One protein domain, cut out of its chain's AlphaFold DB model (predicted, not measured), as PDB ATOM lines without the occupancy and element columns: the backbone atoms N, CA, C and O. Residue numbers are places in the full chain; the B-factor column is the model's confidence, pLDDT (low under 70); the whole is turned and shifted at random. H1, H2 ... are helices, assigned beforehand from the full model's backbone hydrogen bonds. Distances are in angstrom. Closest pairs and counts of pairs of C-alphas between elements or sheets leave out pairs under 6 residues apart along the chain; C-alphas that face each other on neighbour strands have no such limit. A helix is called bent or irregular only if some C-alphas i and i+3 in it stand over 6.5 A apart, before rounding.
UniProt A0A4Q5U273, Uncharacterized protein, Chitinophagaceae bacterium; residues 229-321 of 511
ATOM      1  N   SER A 229     101.688  79.855  70.797       93.12
ATOM      2  CA  SER A 229     100.760  78.734  70.647       93.12
ATOM      3  C   SER A 229      99.446  79.184  69.998       93.12
ATOM      4  O   SER A 229      98.945  80.277  70.253       93.12
ATOM      5  N   LEU A 230      98.887  78.337  69.132       89.44
ATOM      6  CA  LEU A 230      97.597  78.545  68.457       89.44
ATOM      7  C   LEU A 230      96.423  77.945  69.245       89.44
ATOM      8  O   LEU A 230      95.266  78.299  69.029       89.44
ATOM      9  N   ARG A 231      96.736  77.022  70.154       92.44
ATOM     10  CA  ARG A 231      95.818  76.322  71.053       92.44
ATOM     11  C   ARG A 231      96.544  75.972  72.346       92.44
ATOM     12  O   ARG A 231      97.757  76.156  72.443       92.44
ATOM     13  N   ASP A 232      95.818  75.415  73.306       93.81
ATOM     14  CA  ASP A 232      96.453  74.759  74.443       93.81
ATOM     15  C   ASP A 232      97.348  73.617  73.935       93.81
ATOM     16  O   ASP A 232      96.943  72.800  73.095       93.81
ATOM     17  N   VAL A 233      98.581  73.588  74.436       94.25
ATOM     18  CA  VAL A 233      99.600  72.602  74.051       94.25
ATOM     19  C   VAL A 233      99.970  71.732  75.238       94.25
ATOM     20  O   VAL A 233      99.990  72.187  76.382       94.25
ATOM     21  N   ASN A 234     100.254  70.462  74.984       95.31
ATOM     22  CA  ASN A 234     100.707  69.548  76.026       95.31
ATOM     23  C   ASN A 234     102.239  69.591  76.187       95.31
ATOM     24  O   ASN A 234     102.962  70.172  75.376       95.31
ATOM     25  N   ALA A 235     102.745  68.970  77.258       95.19
ATOM     26  CA  ALA A 235     104.171  69.011  77.577       95.19
ATOM     27  C   ALA A 235     105.020  68.382  76.467       95.19
ATOM     28  O   ALA A 235     106.090  68.885  76.148       95.19
ATOM     29  N   PHE A 236     104.522  67.318  75.834       95.88
ATOM     30  CA  PHE A 236     105.222  66.638  74.752       95.88
ATOM     31  C   PHE A 236     105.412  67.551  73.530       95.88
ATOM     32  O   PHE A 236     106.528  67.658  73.029       95.88
ATOM     33  N   GLU A 237     104.368  68.265  73.107       96.88
ATOM     34  CA  GLU A 237     104.429  69.234  72.001       96.88
ATOM     35  C   GLU A 237     105.410  70.379  72.305       96.88
ATOM     36  O   GLU A 237     106.226  70.752  71.461       96.88
ATOM     37  N   LEU A 238     105.386  70.907  73.534       95.75
ATOM     38  CA  LEU A 238     106.288  71.981  73.957       95.75
ATOM     39  C   LEU A 238     107.757  71.525  73.991       95.75
ATOM     40  O   LEU A 238     108.649  72.260  73.564       95.75
ATOM     41  N   LEU A 239     108.018  70.301  74.457       96.00
ATOM     42  CA  LEU A 239     109.362  69.718  74.483       96.00
ATOM     43  C   LEU A 239     109.885  69.417  73.079       96.00
ATOM     44  O   LEU A 239     111.048  69.697  72.792       96.00
ATOM     45  N   GLN A 240     109.035  68.906  72.186       96.81
ATOM     46  CA  GLN A 240     109.384  68.723  70.778       96.81
ATOM     47  C   GLN A 240     109.755  70.053  70.106       96.81
ATOM     48  O   GLN A 240     110.746  70.109  69.376       96.81
ATOM     49  N   LEU A 241     109.020  71.134  70.395       96.81
ATOM     50  CA  LEU A 241     109.345  72.472  69.900       96.81
ATOM     51  C   LEU A 241     110.726  72.941  70.382       96.81
ATOM     52  O   LEU A 241     111.503  73.469  69.586       96.81
ATOM     53  N   VAL A 242     111.062  72.734  71.661       96.31
ATOM     54  CA  VAL A 242     112.379  73.125  72.197       96.31
ATOM     55  C   VAL A 242     113.500  72.274  71.604       96.31
ATOM     56  O   VAL A 242     114.517  72.819  71.175       96.31
ATOM     57  N   ALA A 243     113.304  70.957  71.525       95.62
ATOM     58  CA  ALA A 243     114.278  70.018  70.973       95.62
ATOM     59  C   ALA A 243     114.592  70.282  69.491       95.62
ATOM     60  O   ALA A 243     115.688  69.968  69.027       95.62
ATOM     61  N   ALA A 244     113.655  70.883  68.752       95.44
ATOM     62  CA  ALA A 244     113.855  71.274  67.361       95.44
ATOM     63  C   ALA A 244     114.825  72.459  67.187       95.44
ATOM     64  O   ALA A 244     115.350  72.660  66.091       95.44
ATOM     65  N   GLN A 245     115.091  73.248  68.234       95.19
ATOM     66  CA  GLN A 245     115.969  74.414  68.126       95.19
ATOM     67  C   GLN A 245     117.449  74.017  68.190       95.19
ATOM     68  O   GLN A 245     117.857  73.162  68.977       95.19
ATOM     69  N   SER A 246     118.307  74.727  67.449       92.69
ATOM     70  CA  SER A 246     119.767  74.512  67.473       92.69
ATOM     71  C   SER A 246     120.426  74.825  68.825       92.69
ATOM     72  O   SER A 246     121.601  74.526  69.025       92.69
ATOM     73  N   PHE A 247     119.683  75.442  69.744       92.62
ATOM     74  CA  PHE A 247     120.114  75.868  71.074       92.62
ATOM     75  C   PHE A 247     119.214  75.310  72.190       92.62
ATOM     76  O   PHE A 247     119.096  75.943  73.234       92.62
ATOM     77  N   ALA A 248     118.600  74.134  72.003       87.94
ATOM     78  CA  ALA A 248     117.653  73.529  72.953       87.94
ATOM     79  C   ALA A 248     118.079  73.638  74.438       87.94
ATOM     80  O   ALA A 248     117.300  74.087  75.273       87.94
ATOM     81  N   GLY A 249     119.343  73.335  74.765       84.69
ATOM     82  CA  GLY A 249     119.861  73.462  76.137       84.69
ATOM     83  C   GLY A 249     119.985  74.907  76.654       84.69
ATOM     84  O   GLY A 249     119.874  75.146  77.852       84.69
ATOM     85  N   GLY A 250     120.184  75.884  75.765       90.81
ATOM     86  CA  GLY A 250     120.197  77.311  76.099       90.81
ATOM     87  C   GLY A 250     118.805  77.873  76.398       90.81
ATOM     88  O   GLY A 250     118.683  78.770  77.233       90.81
ATOM     89  N   THR A 251     117.754  77.305  75.790       93.25
ATOM     90  CA  THR A 251     116.352  77.700  76.021       93.25
ATOM     91  C   THR A 251     115.974  77.602  77.495       93.25
ATOM     92  O   THR A 251     115.325  78.496  78.022       93.25
ATOM     93  N   TRP A 252     116.436  76.563  78.188       94.75
ATOM     94  CA  TRP A 252     116.167  76.326  79.608       94.75
ATOM     95  C   TRP A 252     116.824  77.339  80.543       94.75
ATOM     96  O   TRP A 252     116.210  77.799  81.509       94.75
ATOM     97  N   THR A 253     118.048  77.755  80.228       93.62
ATOM     98  CA  THR A 253     118.712  78.849  80.945       93.62
ATOM     99  C   THR A 253     117.967  80.164  80.724       93.62
ATOM    100  O   THR A 253     117.661  80.863  81.690       93.62
ATOM    101  N   ARG A 254     117.597  80.465  79.472       93.56
ATOM    102  CA  ARG A 254     116.849  81.680  79.123       93.56
ATOM    103  C   ARG A 254     115.443  81.704  79.728       93.56
ATOM    104  O   ARG A 254     114.970  82.763  80.133       93.56
ATOM    105  N   LEU A 255     114.800  80.547  79.851       93.88
ATOM    106  CA  LEU A 255     113.502  80.403  80.502       93.88
ATOM    107  C   LEU A 255     113.570  80.818  81.971       93.88
ATOM    108  O   LEU A 255     112.715  81.569  82.428       93.88
ATOM    109  N   ASN A 256     114.612  80.409  82.698       92.50
ATOM    110  CA  ASN A 256     114.811  80.840  84.082       92.50
ATOM    111  C   ASN A 256     114.999  82.355  84.213       92.50
ATOM    112  O   ASN A 256     114.515  82.948  85.174       92.50
ATOM    113  N   GLU A 257     115.720  82.978  83.282       90.50
ATOM    114  CA  GLU A 257     115.869  84.437  83.243       90.50
ATOM    115  C   GLU A 257     114.517  85.106  82.984       90.50
ATOM    116  O   GLU A 257     114.098  85.964  83.755       90.50
ATOM    117  N   THR A 258     113.793  84.624  81.975       88.81
ATOM    118  CA  THR A 258     112.469  85.120  81.586       88.81
ATOM    119  C   THR A 258     111.467  85.014  82.739       88.81
ATOM    120  O   THR A 258     110.752  85.964  83.028       88.81
ATOM    121  N   ILE A 259     111.428  83.885  83.449       89.00
ATOM    122  CA  ILE A 259     110.547  83.675  84.608       89.00
ATOM    123  C   ILE A 259     110.884  84.635  85.756       89.00
ATOM    124  O   ILE A 259     109.979  85.184  86.381       89.00
ATOM    125  N   LYS A 260     112.175  84.880  86.021       86.19
ATOM    126  CA  LYS A 260     112.594  85.843  87.053       86.19
ATOM    127  C   LYS A 260     112.121  87.261  86.745       86.19
ATOM    128  O   LYS A 260     111.816  87.992  87.680       86.19
ATOM    129  N   GLU A 261     112.035  87.638  85.468       82.19
ATOM    130  CA  GLU A 261     111.476  88.934  85.062       82.19
ATOM    131  C   GLU A 261     109.979  89.053  85.375       82.19
ATOM    132  O   GLU A 261     109.526  90.142  85.719       82.19
ATOM    133  N   TYR A 262     109.215  87.958  85.298       75.88
ATOM    134  CA  TYR A 262     107.789  87.966  85.648       75.88
ATOM    135  C   TYR A 262     107.538  88.102  87.157       75.88
ATOM    136  O   TYR A 262     106.460  88.547  87.540       75.88
ATOM    137  N   ASN A 263     108.518  87.755  88.004       73.12
ATOM    138  CA  ASN A 263     108.421  87.806  89.470       73.12
ATOM    139  C   ASN A 263     107.147  87.128  90.029       73.12
ATOM    140  O   ASN A 263     106.565  87.582  91.012       73.12
ATOM    141  N   ASP A 264     106.707  86.046  89.380       76.69
ATOM    142  CA  ASP A 264     105.512  85.287  89.748       76.69
ATOM    143  C   ASP A 264     105.900  84.147  90.714       76.69
ATOM    144  O   ASP A 264     106.639  83.239  90.316       76.69
ATOM    145  N   PRO A 265     105.446  84.173  91.984       75.88
ATOM    146  CA  PRO A 265     105.836  83.185  92.992       75.88
ATOM    147  C   PRO A 265     105.351  81.764  92.676       75.88
ATOM    148  O   PRO A 265     105.952  80.799  93.154       75.88
ATOM    149  N   ASP A 266     104.317  81.616  91.847       79.19
ATOM    150  CA  ASP A 266     103.804  80.313  91.423       79.19
ATOM    151  C   ASP A 266     104.547  79.751  90.204       79.19
ATOM    152  O   ASP A 266     104.267  78.632  89.766       79.19
ATOM    153  N   MET A 267     105.485  80.515  89.638       83.38
ATOM    154  CA  MET A 267     106.341  80.079  88.545       83.38
ATOM    155  C   MET A 267     107.789  79.951  89.024       83.38
ATOM    156  O   MET A 267     108.632  80.780  88.686       83.38
ATOM    157  N   PRO A 268     108.138  78.926  89.822       80.25
ATOM    158  CA  PRO A 268     109.507  78.772  90.283       80.25
ATOM    159  C   PRO A 268     110.448  78.456  89.117       80.25
ATOM    160  O   PRO A 268     110.114  77.708  88.194       80.25
ATOM    161  N   THR A 269     111.664  78.992  89.193       81.75
ATOM    162  CA  THR A 269     112.771  78.537  88.348       81.75
ATOM    163  C   THR A 269     113.270  77.184  88.834       81.75
ATOM    164  O   THR A 269     113.470  77.010  90.038       81.75
ATOM    165  N   VAL A 270     113.553  76.265  87.915       87.62
ATOM    166  CA  VAL A 270     114.219  74.989  88.220       87.62
ATOM    167  C   VAL A 270     115.633  74.973  87.647       87.62
ATOM    168  O   VAL A 270     116.008  75.848  86.867       87.62
ATOM    169  N   ASP A 271     116.456  74.005  88.039       88.19
ATOM    170  CA  ASP A 271     117.767  73.823  87.409       88.19
ATOM    171  C   ASP A 271     117.581  73.597  85.891       88.19
ATOM    172  O   ASP A 271     116.710  72.803  85.523       88.19
ATOM    173  N   PRO A 272     118.337  74.258  84.982       86.19
ATOM    174  CA  PRO A 272     118.125  74.119  83.541       86.19
ATOM    175  C   PRO A 272     118.054  72.674  83.026       86.19
ATOM    176  O   PRO A 272     117.312  72.395  82.091       86.19
ATOM    177  N   GLY A 273     118.777  71.742  83.658       88.25
ATOM    178  CA  GLY A 273     118.749  70.316  83.312       88.25
ATOM    179  C   GLY A 273     117.492  69.551  83.756       88.25
ATOM    180  O   GLY A 273     117.350  68.385  83.402       88.25
ATOM    181  N   GLN A 274     116.593  70.172  84.524       91.06
ATOM    182  CA  GLN A 274     115.392  69.549  85.097       91.06
ATOM    183  C   GLN A 274     114.090  69.998  84.425       91.06
ATOM    184  O   GLN A 274     113.027  69.460  84.740       91.06
ATOM    185  N   TRP A 275     114.138  70.968  83.506       92.56
ATOM    186  CA  TRP A 275     112.929  71.512  82.879       92.56
ATOM    187  C   TRP A 275     112.111  70.459  82.134       92.56
ATOM    188  O   TRP A 275     110.889  70.480  82.227       92.56
ATOM    189  N   GLU A 276     112.752  69.509  81.455       92.25
ATOM    190  CA  GLU A 276     112.034  68.495  80.674       92.25
ATOM    191  C   GLU A 276     111.168  67.579  81.552       92.25
ATOM    192  O   GLU A 276     109.986  67.362  81.270       92.25
ATOM    193  N   GLU A 277     111.739  67.089  82.655       92.12
ATOM    194  CA  GLU A 277     111.026  66.283  83.652       92.12
ATOM    195  C   GLU A 277     109.947  67.115  84.350       92.12
ATOM    196  O   GLU A 277     108.814  66.658  84.509       92.12
ATOM    197  N   THR A 278     110.277  68.361  84.701       92.12
ATOM    198  CA  THR A 278     109.357  69.266  85.394       92.12
ATOM    199  C   THR A 278     108.119  69.537  84.539       92.12
ATOM    200  O   THR A 278     107.010  69.308  85.010       92.12
ATOM    201  N   LEU A 279     108.283  69.958  83.277       92.06
ATOM    202  CA  LEU A 279     107.166  70.246  82.368       92.06
ATOM    203  C   LEU A 279     106.311  69.002  82.102       92.06
ATOM    204  O   LEU A 279     105.089  69.103  82.053       92.06
ATOM    205  N   SER A 280     106.934  67.826  81.979       92.44
ATOM    206  CA  SER A 280     106.222  66.556  81.770       92.44
ATOM    207  C   SER A 280     105.352  66.148  82.962       92.44
ATOM    208  O   SER A 280     104.358  65.447  82.782       92.44
ATOM    209  N   GLY A 281     105.729  66.566  84.174       90.69
ATOM    210  CA  GLY A 281     104.990  66.303  85.410       90.69
ATOM    211  C   GLY A 281     103.961  67.372  85.783       90.69
ATOM    212  O   GLY A 281     103.289  67.216  86.802       90.69
ATOM    213  N   MET A 282     103.839  68.460  85.013       92.75
ATOM    214  CA  MET A 282     102.885  69.532  85.306       92.75
ATOM    215  C   MET A 282     101.461  69.162  84.895       92.75
ATOM    216  O   MET A 282     101.215  68.623  83.817       92.75
ATOM    217  N   GLU A 283     100.500  69.563  85.727       92.50
ATOM    218  CA  GLU A 283      99.091  69.570  85.342       92.50
ATOM    219  C   GLU A 283      98.852  70.549  84.172       92.50
ATOM    220  O   GLU A 283      99.489  71.609  84.123       92.50
ATOM    221  N   PRO A 284      97.907  70.263  83.251       90.00
ATOM    222  CA  PRO A 284      97.725  71.043  82.022       90.00
ATOM    223  C   PRO A 284      97.535  72.550  82.231       90.00
ATOM    224  O   PRO A 284      98.090  73.347  81.477       90.00
ATOM    225  N   ALA A 285      96.786  72.949  83.265       88.19
ATOM    226  CA  ALA A 285      96.541  74.357  83.578       88.19
ATOM    227  C   ALA A 285      97.820  75.089  84.019       88.19
ATOM    228  O   ALA A 285      98.059  76.223  83.611       88.19
ATOM    229  N   THR A 286      98.665  74.428  84.815       89.19
ATOM    230  CA  THR A 286      99.965  74.967  85.233       89.19
ATOM    231  C   THR A 286     100.909  75.058  84.043       89.19
ATOM    232  O   THR A 286     101.555  76.084  83.859       89.19
ATOM    233  N   LEU A 287     100.935  74.028  83.193       92.12
ATOM    234  CA  LEU A 287     101.758  74.003  81.988       92.12
ATOM    235  C   LEU A 287     101.474  75.197  81.066       92.12
ATOM    236  O   LEU A 287     102.423  75.810  80.578       92.12
ATOM    237  N   GLN A 288     100.203  75.574  80.864       91.62
ATOM    238  CA  GLN A 288      99.860  76.705  79.987       91.62
ATOM    239  C   GLN A 288     100.515  78.023  80.426       91.62
ATOM    240  O   GLN A 288     100.854  78.847  79.577       91.62
ATOM    241  N   ARG A 289     100.790  78.205  81.726       90.25
ATOM    242  CA  ARG A 289     101.508  79.388  82.235       90.25
ATOM    243  C   ARG A 289     102.942  79.474  81.699       90.25
ATOM    244  O   ARG A 289     103.467  80.570  81.538       90.25
ATOM    245  N   TYR A 290     103.564  78.338  81.376       92.50
ATOM    246  CA  TYR A 290     104.950  78.249  80.902       92.50
ATOM    247  C   TYR A 290     105.101  78.288  79.378       92.50
ATOM    248  O   TYR A 290     106.197  78.564  78.889       92.50
ATOM    249  N   VAL A 291     104.027  78.075  78.613       93.50
ATOM    250  CA  VAL A 291     104.077  78.011  77.141       93.50
ATOM    251  C   VAL A 291     104.609  79.312  76.533       93.50
ATOM    252  O   VAL A 291     105.548  79.286  75.734       93.50
ATOM    253  N   MET A 292     104.068  80.463  76.942       91.62
ATOM    254  CA  MET A 292     104.509  81.769  76.437       91.62
ATOM    255  C   MET A 292     105.943  82.132  76.865       91.62
ATOM    256  O   MET A 292     106.717  82.550  76.002       91.62
ATOM    257  N   PRO A 293     106.358  81.950  78.136       93.44
ATOM    258  CA  PRO A 293     107.759  82.102  78.541       93.44
ATOM    259  C   PRO A 293     108.743  81.231  77.754       93.44
ATOM    260  O   PRO A 293     109.817  81.714  77.386       93.44
ATOM    261  N   VAL A 294     108.382  79.981  77.441       95.00
ATOM    262  CA  VAL A 294     109.205  79.105  76.589       95.00
ATOM    263  C   VAL A 294     109.304  79.663  75.173       95.00
ATOM    264  O   VAL A 294     110.413  79.820  74.662       95.00
ATOM    265  N   CYS A 295     108.176  80.033  74.557       94.75
ATOM    266  CA  CYS A 295     108.169  80.619  73.214       94.75
ATOM    267  C   CYS A 295     109.016  81.900  73.152       94.75
ATOM    268  O   CYS A 295     109.849  82.047  72.261       94.75
ATOM    269  N   ARG A 296     108.879  82.789  74.146       92.25
ATOM    270  CA  ARG A 296     109.669  84.024  74.259       92.25
ATOM    271  C   ARG A 296     111.162  83.738  74.407       92.25
ATOM    272  O   ARG A 296     111.965  84.397  73.758       92.25
ATOM    273  N   SER A 297     111.528  82.731  75.199       94.31
ATOM    274  CA  SER A 297     112.926  82.320  75.373       94.31
ATOM    275  C   SER A 297     113.548  81.843  74.059       94.31
ATOM    276  O   SER A 297     114.686  82.196  73.752       94.31
ATOM    277  N   ILE A 298     112.790  81.082  73.260       95.31
ATOM    278  CA  ILE A 298     113.208  80.671  71.914       95.31
ATOM    279  C   ILE A 298     113.345  81.895  71.003       95.31
ATOM    280  O   ILE A 298     114.366  82.017  70.332       95.31
ATOM    281  N   CYS A 299     112.372  82.817  71.007       91.75
ATOM    282  CA  CYS A 299     112.447  84.048  70.216       91.75
ATOM    283  C   CYS A 299     113.712  84.852  70.526       91.75
ATOM    284  O   CYS A 299     114.443  85.176  69.599       91.75
ATOM    285  N   THR A 300     114.011  85.113  71.803       90.88
ATOM    286  CA  THR A 300     115.209  85.867  72.210       90.88
ATOM    287  C   THR A 300     116.489  85.220  71.679       90.88
ATOM    288  O   THR A 300     117.341  85.899  71.114       90.88
ATOM    289  N   LEU A 301     116.625  83.898  71.817       93.38
ATOM    290  CA  LEU A 301     117.809  83.178  71.337       93.38
ATOM    291  C   LEU A 301     117.898  83.165  69.801       93.38
ATOM    292  O   LEU A 301     118.990  83.255  69.241       93.38
ATOM    293  N   CYS A 302     116.759  83.087  69.110       91.31
ATOM    294  CA  CYS A 302     116.677  83.236  67.660       91.31
ATOM    295  C   CYS A 302     117.109  84.636  67.197       91.31
ATOM    296  O   CYS A 302     117.886  84.734  66.247       91.31
ATOM    297  N   GLU A 303     116.660  85.697  67.874       88.00
ATOM    298  CA  GLU A 303     117.051  87.086  67.593       88.00
ATOM    299  C   GLU A 303     118.559  87.286  67.783       88.00
ATOM    300  O   GLU A 303     119.227  87.814  66.895       88.00
ATOM    301  N   GLU A 304     119.119  86.796  68.893       89.50
ATOM    302  CA  GLU A 304     120.558  86.864  69.189       89.50
ATOM    303  C   GLU A 304     121.413  86.120  68.152       89.50
ATOM    304  O   GLU A 304     122.521  86.551  67.824       89.50
ATOM    305  N   ALA A 305     120.900  85.009  67.619       88.62
ATOM    306  CA  ALA A 305     121.573  84.207  66.604       88.62
ATOM    307  C   ALA A 305     121.270  84.649  65.158       88.62
ATOM    308  O   ALA A 305     121.878  84.117  64.226       88.62
ATOM    309  N   GLY A 306     120.349  85.595  64.948       86.56
ATOM    310  CA  GLY A 306     119.911  86.025  63.618       86.56
ATOM    311  C   GLY A 306     119.234  84.916  62.800       86.56
ATOM    312  O   GLY A 306     119.383  84.876  61.578       86.56
ATOM    313  N   ILE A 307     118.526  83.991  63.457       88.31
ATOM    314  CA  ILE A 307     117.812  82.872  62.818       88.31
ATOM    315  C   ILE A 307     116.323  82.878  63.171       88.31
ATOM    316  O   ILE A 307     115.890  83.542  64.105       88.31
ATOM    317  N   LYS A 308     115.522  82.110  62.426       86.94
ATOM    318  CA  LYS A 308     114.090  81.921  62.702       86.94
ATOM    319  C   LYS A 308     113.852  80.675  63.570       86.94
ATOM    320  O   LYS A 308     114.606  79.712  63.415       86.94
ATOM    321  N   PRO A 309     112.799  80.650  64.407       91.06
ATOM    322  CA  PRO A 309     112.407  79.464  65.154       91.06
ATOM    323  C   PRO A 309     112.029  78.342  64.196       91.06
ATOM    324  O   PRO A 309     111.343  78.576  63.195       91.06
ATOM    325  N   LEU A 310     112.456  77.122  64.508       92.69
ATOM    326  CA  LEU A 310     112.032  75.941  63.767       92.69
ATOM    327  C   LEU A 310     110.750  75.385  64.392       92.69
ATOM    328  O   LEU A 310     110.783  74.918  65.525       92.69
ATOM    329  N   ILE A 311     109.639  75.399  63.654       93.50
ATOM    330  CA  ILE A 311     108.404  74.709  64.056       93.50
ATOM    331  C   ILE A 311     108.347  73.374  63.294       93.50
ATOM    332  O   ILE A 311     108.257  73.401  62.060       93.50
ATOM    333  N   PRO A 312     108.445  72.220  63.984       94.50
ATOM    334  CA  PRO A 312     108.263  70.903  63.374       94.50
ATOM    335  C   PRO A 312     106.947  70.790  62.593       94.50
ATOM    336  O   PRO A 312     105.948  71.407  62.955       94.50
ATOM    337  N   GLU A 313     106.938  70.007  61.509       91.88
ATOM    338  CA  GLU A 313     105.766  69.879  60.624       91.88
ATOM    339  C   GLU A 313     104.525  69.368  61.374       91.88
ATOM    340  O   GLU A 313     103.419  69.840  61.130       91.88
ATOM    341  N   ASP A 314     104.723  68.447  62.317       94.38
ATOM    342  CA  ASP A 314     103.700  67.867  63.189       94.38
ATOM    343  C   ASP A 314     103.179  68.826  64.268       94.38
ATOM    344  O   ASP A 314     102.191  68.506  64.918       94.38
ATOM    345  N   LEU A 315     103.804  69.997  64.432       95.25
ATOM    346  CA  LEU A 315     103.431  71.015  65.417       95.25
ATOM    347  C   LEU A 315     102.875  72.304  64.798       95.25
ATOM    348  O   LEU A 315     102.618  73.271  65.518       95.25
ATOM    349  N   ARG A 316     102.677  72.355  63.476       91.19
ATOM    350  CA  ARG A 316     102.178  73.559  62.785       91.19
ATOM    351  C   ARG A 316     100.730  73.928  63.114       91.19
ATOM    352  O   ARG A 316     100.331  75.061  62.880       91.19
ATOM    353  N   ASP A 317      99.940  72.993  63.634       91.38
ATOM    354  CA  ASP A 317      98.595  73.251  64.161       91.38
ATOM    355  C   ASP A 317      98.618  73.723  65.629       91.38
ATOM    356  O   ASP A 317      97.625  74.256  66.125       91.38
ATOM    357  N   ALA A 318      99.737  73.512  66.328       92.75
ATOM    358  CA  ALA A 318      99.929  73.832  67.738       92.75
ATOM    359  C   ALA A 318     100.637  75.179  67.944       92.75
ATOM    360  O   ALA A 318     100.299  75.910  68.875       92.75
ATOM    361  N   PHE A 319     101.591  75.522  67.072       93.69
ATOM    362  CA  PHE A 319     102.411  76.728  67.173       93.69
ATOM    363  C   PHE A 319     102.454  77.511  65.860       93.69
ATOM    364  O   PHE A 319     102.508  76.939  64.773       93.69
ATOM    365  N   GLY A 320     102.477  78.835  65.986       90.25
ATOM    366  CA  GLY A 320     102.634  79.786  64.893       90.25
ATOM    367  C   GLY A 320     103.793  80.757  65.138       90.25
ATOM    368  O   GLY A 320     104.461  80.681  66.170       90.25
ATOM    369  N   PRO A 321     104.032  81.703  64.220       85.00
ATOM    370  CA  PRO A 321     103.210  81.983  63.048       85.00
ATOM    371  C   PRO A 321     103.445  80.995  61.897       85.00
ATOM    372  O   PRO A 321     104.539  80.447  61.749       85.00
TER     373      PRO A 321
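Overview. This is residues 229 to 321 of the 511 residues of an uncharacterized protein of Chitinophagaceae bacterium (UniProt A0A4Q5U273). A small all-helix body in which the long helix H4 and the shorter H1 run side by side and the same way, while H2 crosses H4 at residues 293 to 301 and also packs on H3. H1, H3 and H4 have their centres at the corners of a triangle, H3 running back against the direction of H1, and the tail after H4, residues 306 to 321, folds back so that the last printed residue comes near the first. The printed part has 93 residues, with four named helices, H1, H2, H3 and H4 in that order, and no named strand. It is compact, with a radius of gyration of the C-alphas of 12.3 A, and rounded, spanning 33 by 27 by 21 A.

Arrangement. H1, residues 235 to 243, and H2, residues 248 to 262, are close but not clearly touching, at a steep tilt of 64 degrees; their closest C-alphas are those of Val 242 and Ala 248, 5.3 A apart. H3, residues 272 to 280, touches H1 and runs the opposite way at a shallow tilt of 33 degrees, only just short of steep, the closest C-alphas being those of Ala 235 and Ser 280, 5.3 A apart. H3 also touches H2, about perpendicular at 83 degrees, with C-alphas 252 and 272 closest at 4.9 A. H4, residues 284 to 305, touches H2 with residues 293 to 301 alone; the closest C-alphas, of Arg 254 and Ser 297, are 5.5 A apart, and the tilt of 68 degrees is steep, only just short of about perpendicular. H4 and H1 only just touch, with 3 pairs of C-alphas within 8 A, the closest being Ala 235 and Leu 287 at 7.1 A; they run the same way at a shallow tilt of 9 degrees. H3 and H4 are close but not clearly touching, their closest C-alphas, of Leu 279 and Leu 287, being 6.6 A apart. The helix packing is part aligned, part crossed: 2 of the 4 touching pairs are at a shallow tilt. In H1 every O i to N i+4 pair is within hydrogen-bond range; in H2 9 of 11 are, in H3 3 of 5 and in H4 14 of 18.

Along the chain. H1 begins at C-alpha 235 at (104.171, 69.011, 77.577). H2 is 21.6 A long and H4 31.3 A, from first to last C-alpha; H1 measures 12.1 A and H3 14.2 A. H3 is irregular, with C-alphas 273 and 276 7.4 A apart, and H4 is irregular, but only just, with C-alphas 289 and 292 6.9 A apart. H4 has a kink of 27 degrees near residue 291 and ends at C-alpha 305 at (121.573, 84.207, 66.604).

Size, cuts and confidence. The two C-alphas farthest apart, of Pro 265 and Glu 313, are 35.0 A apart; the first and last printed, of Ser 229 and Pro 321, are 8.6 A apart. The links H1 to H2 and H3 to H4 are tight, and H2 to H3 is short. The printed part has no cut, its mean pLDDT is 90.7, and no printed residue is under 70.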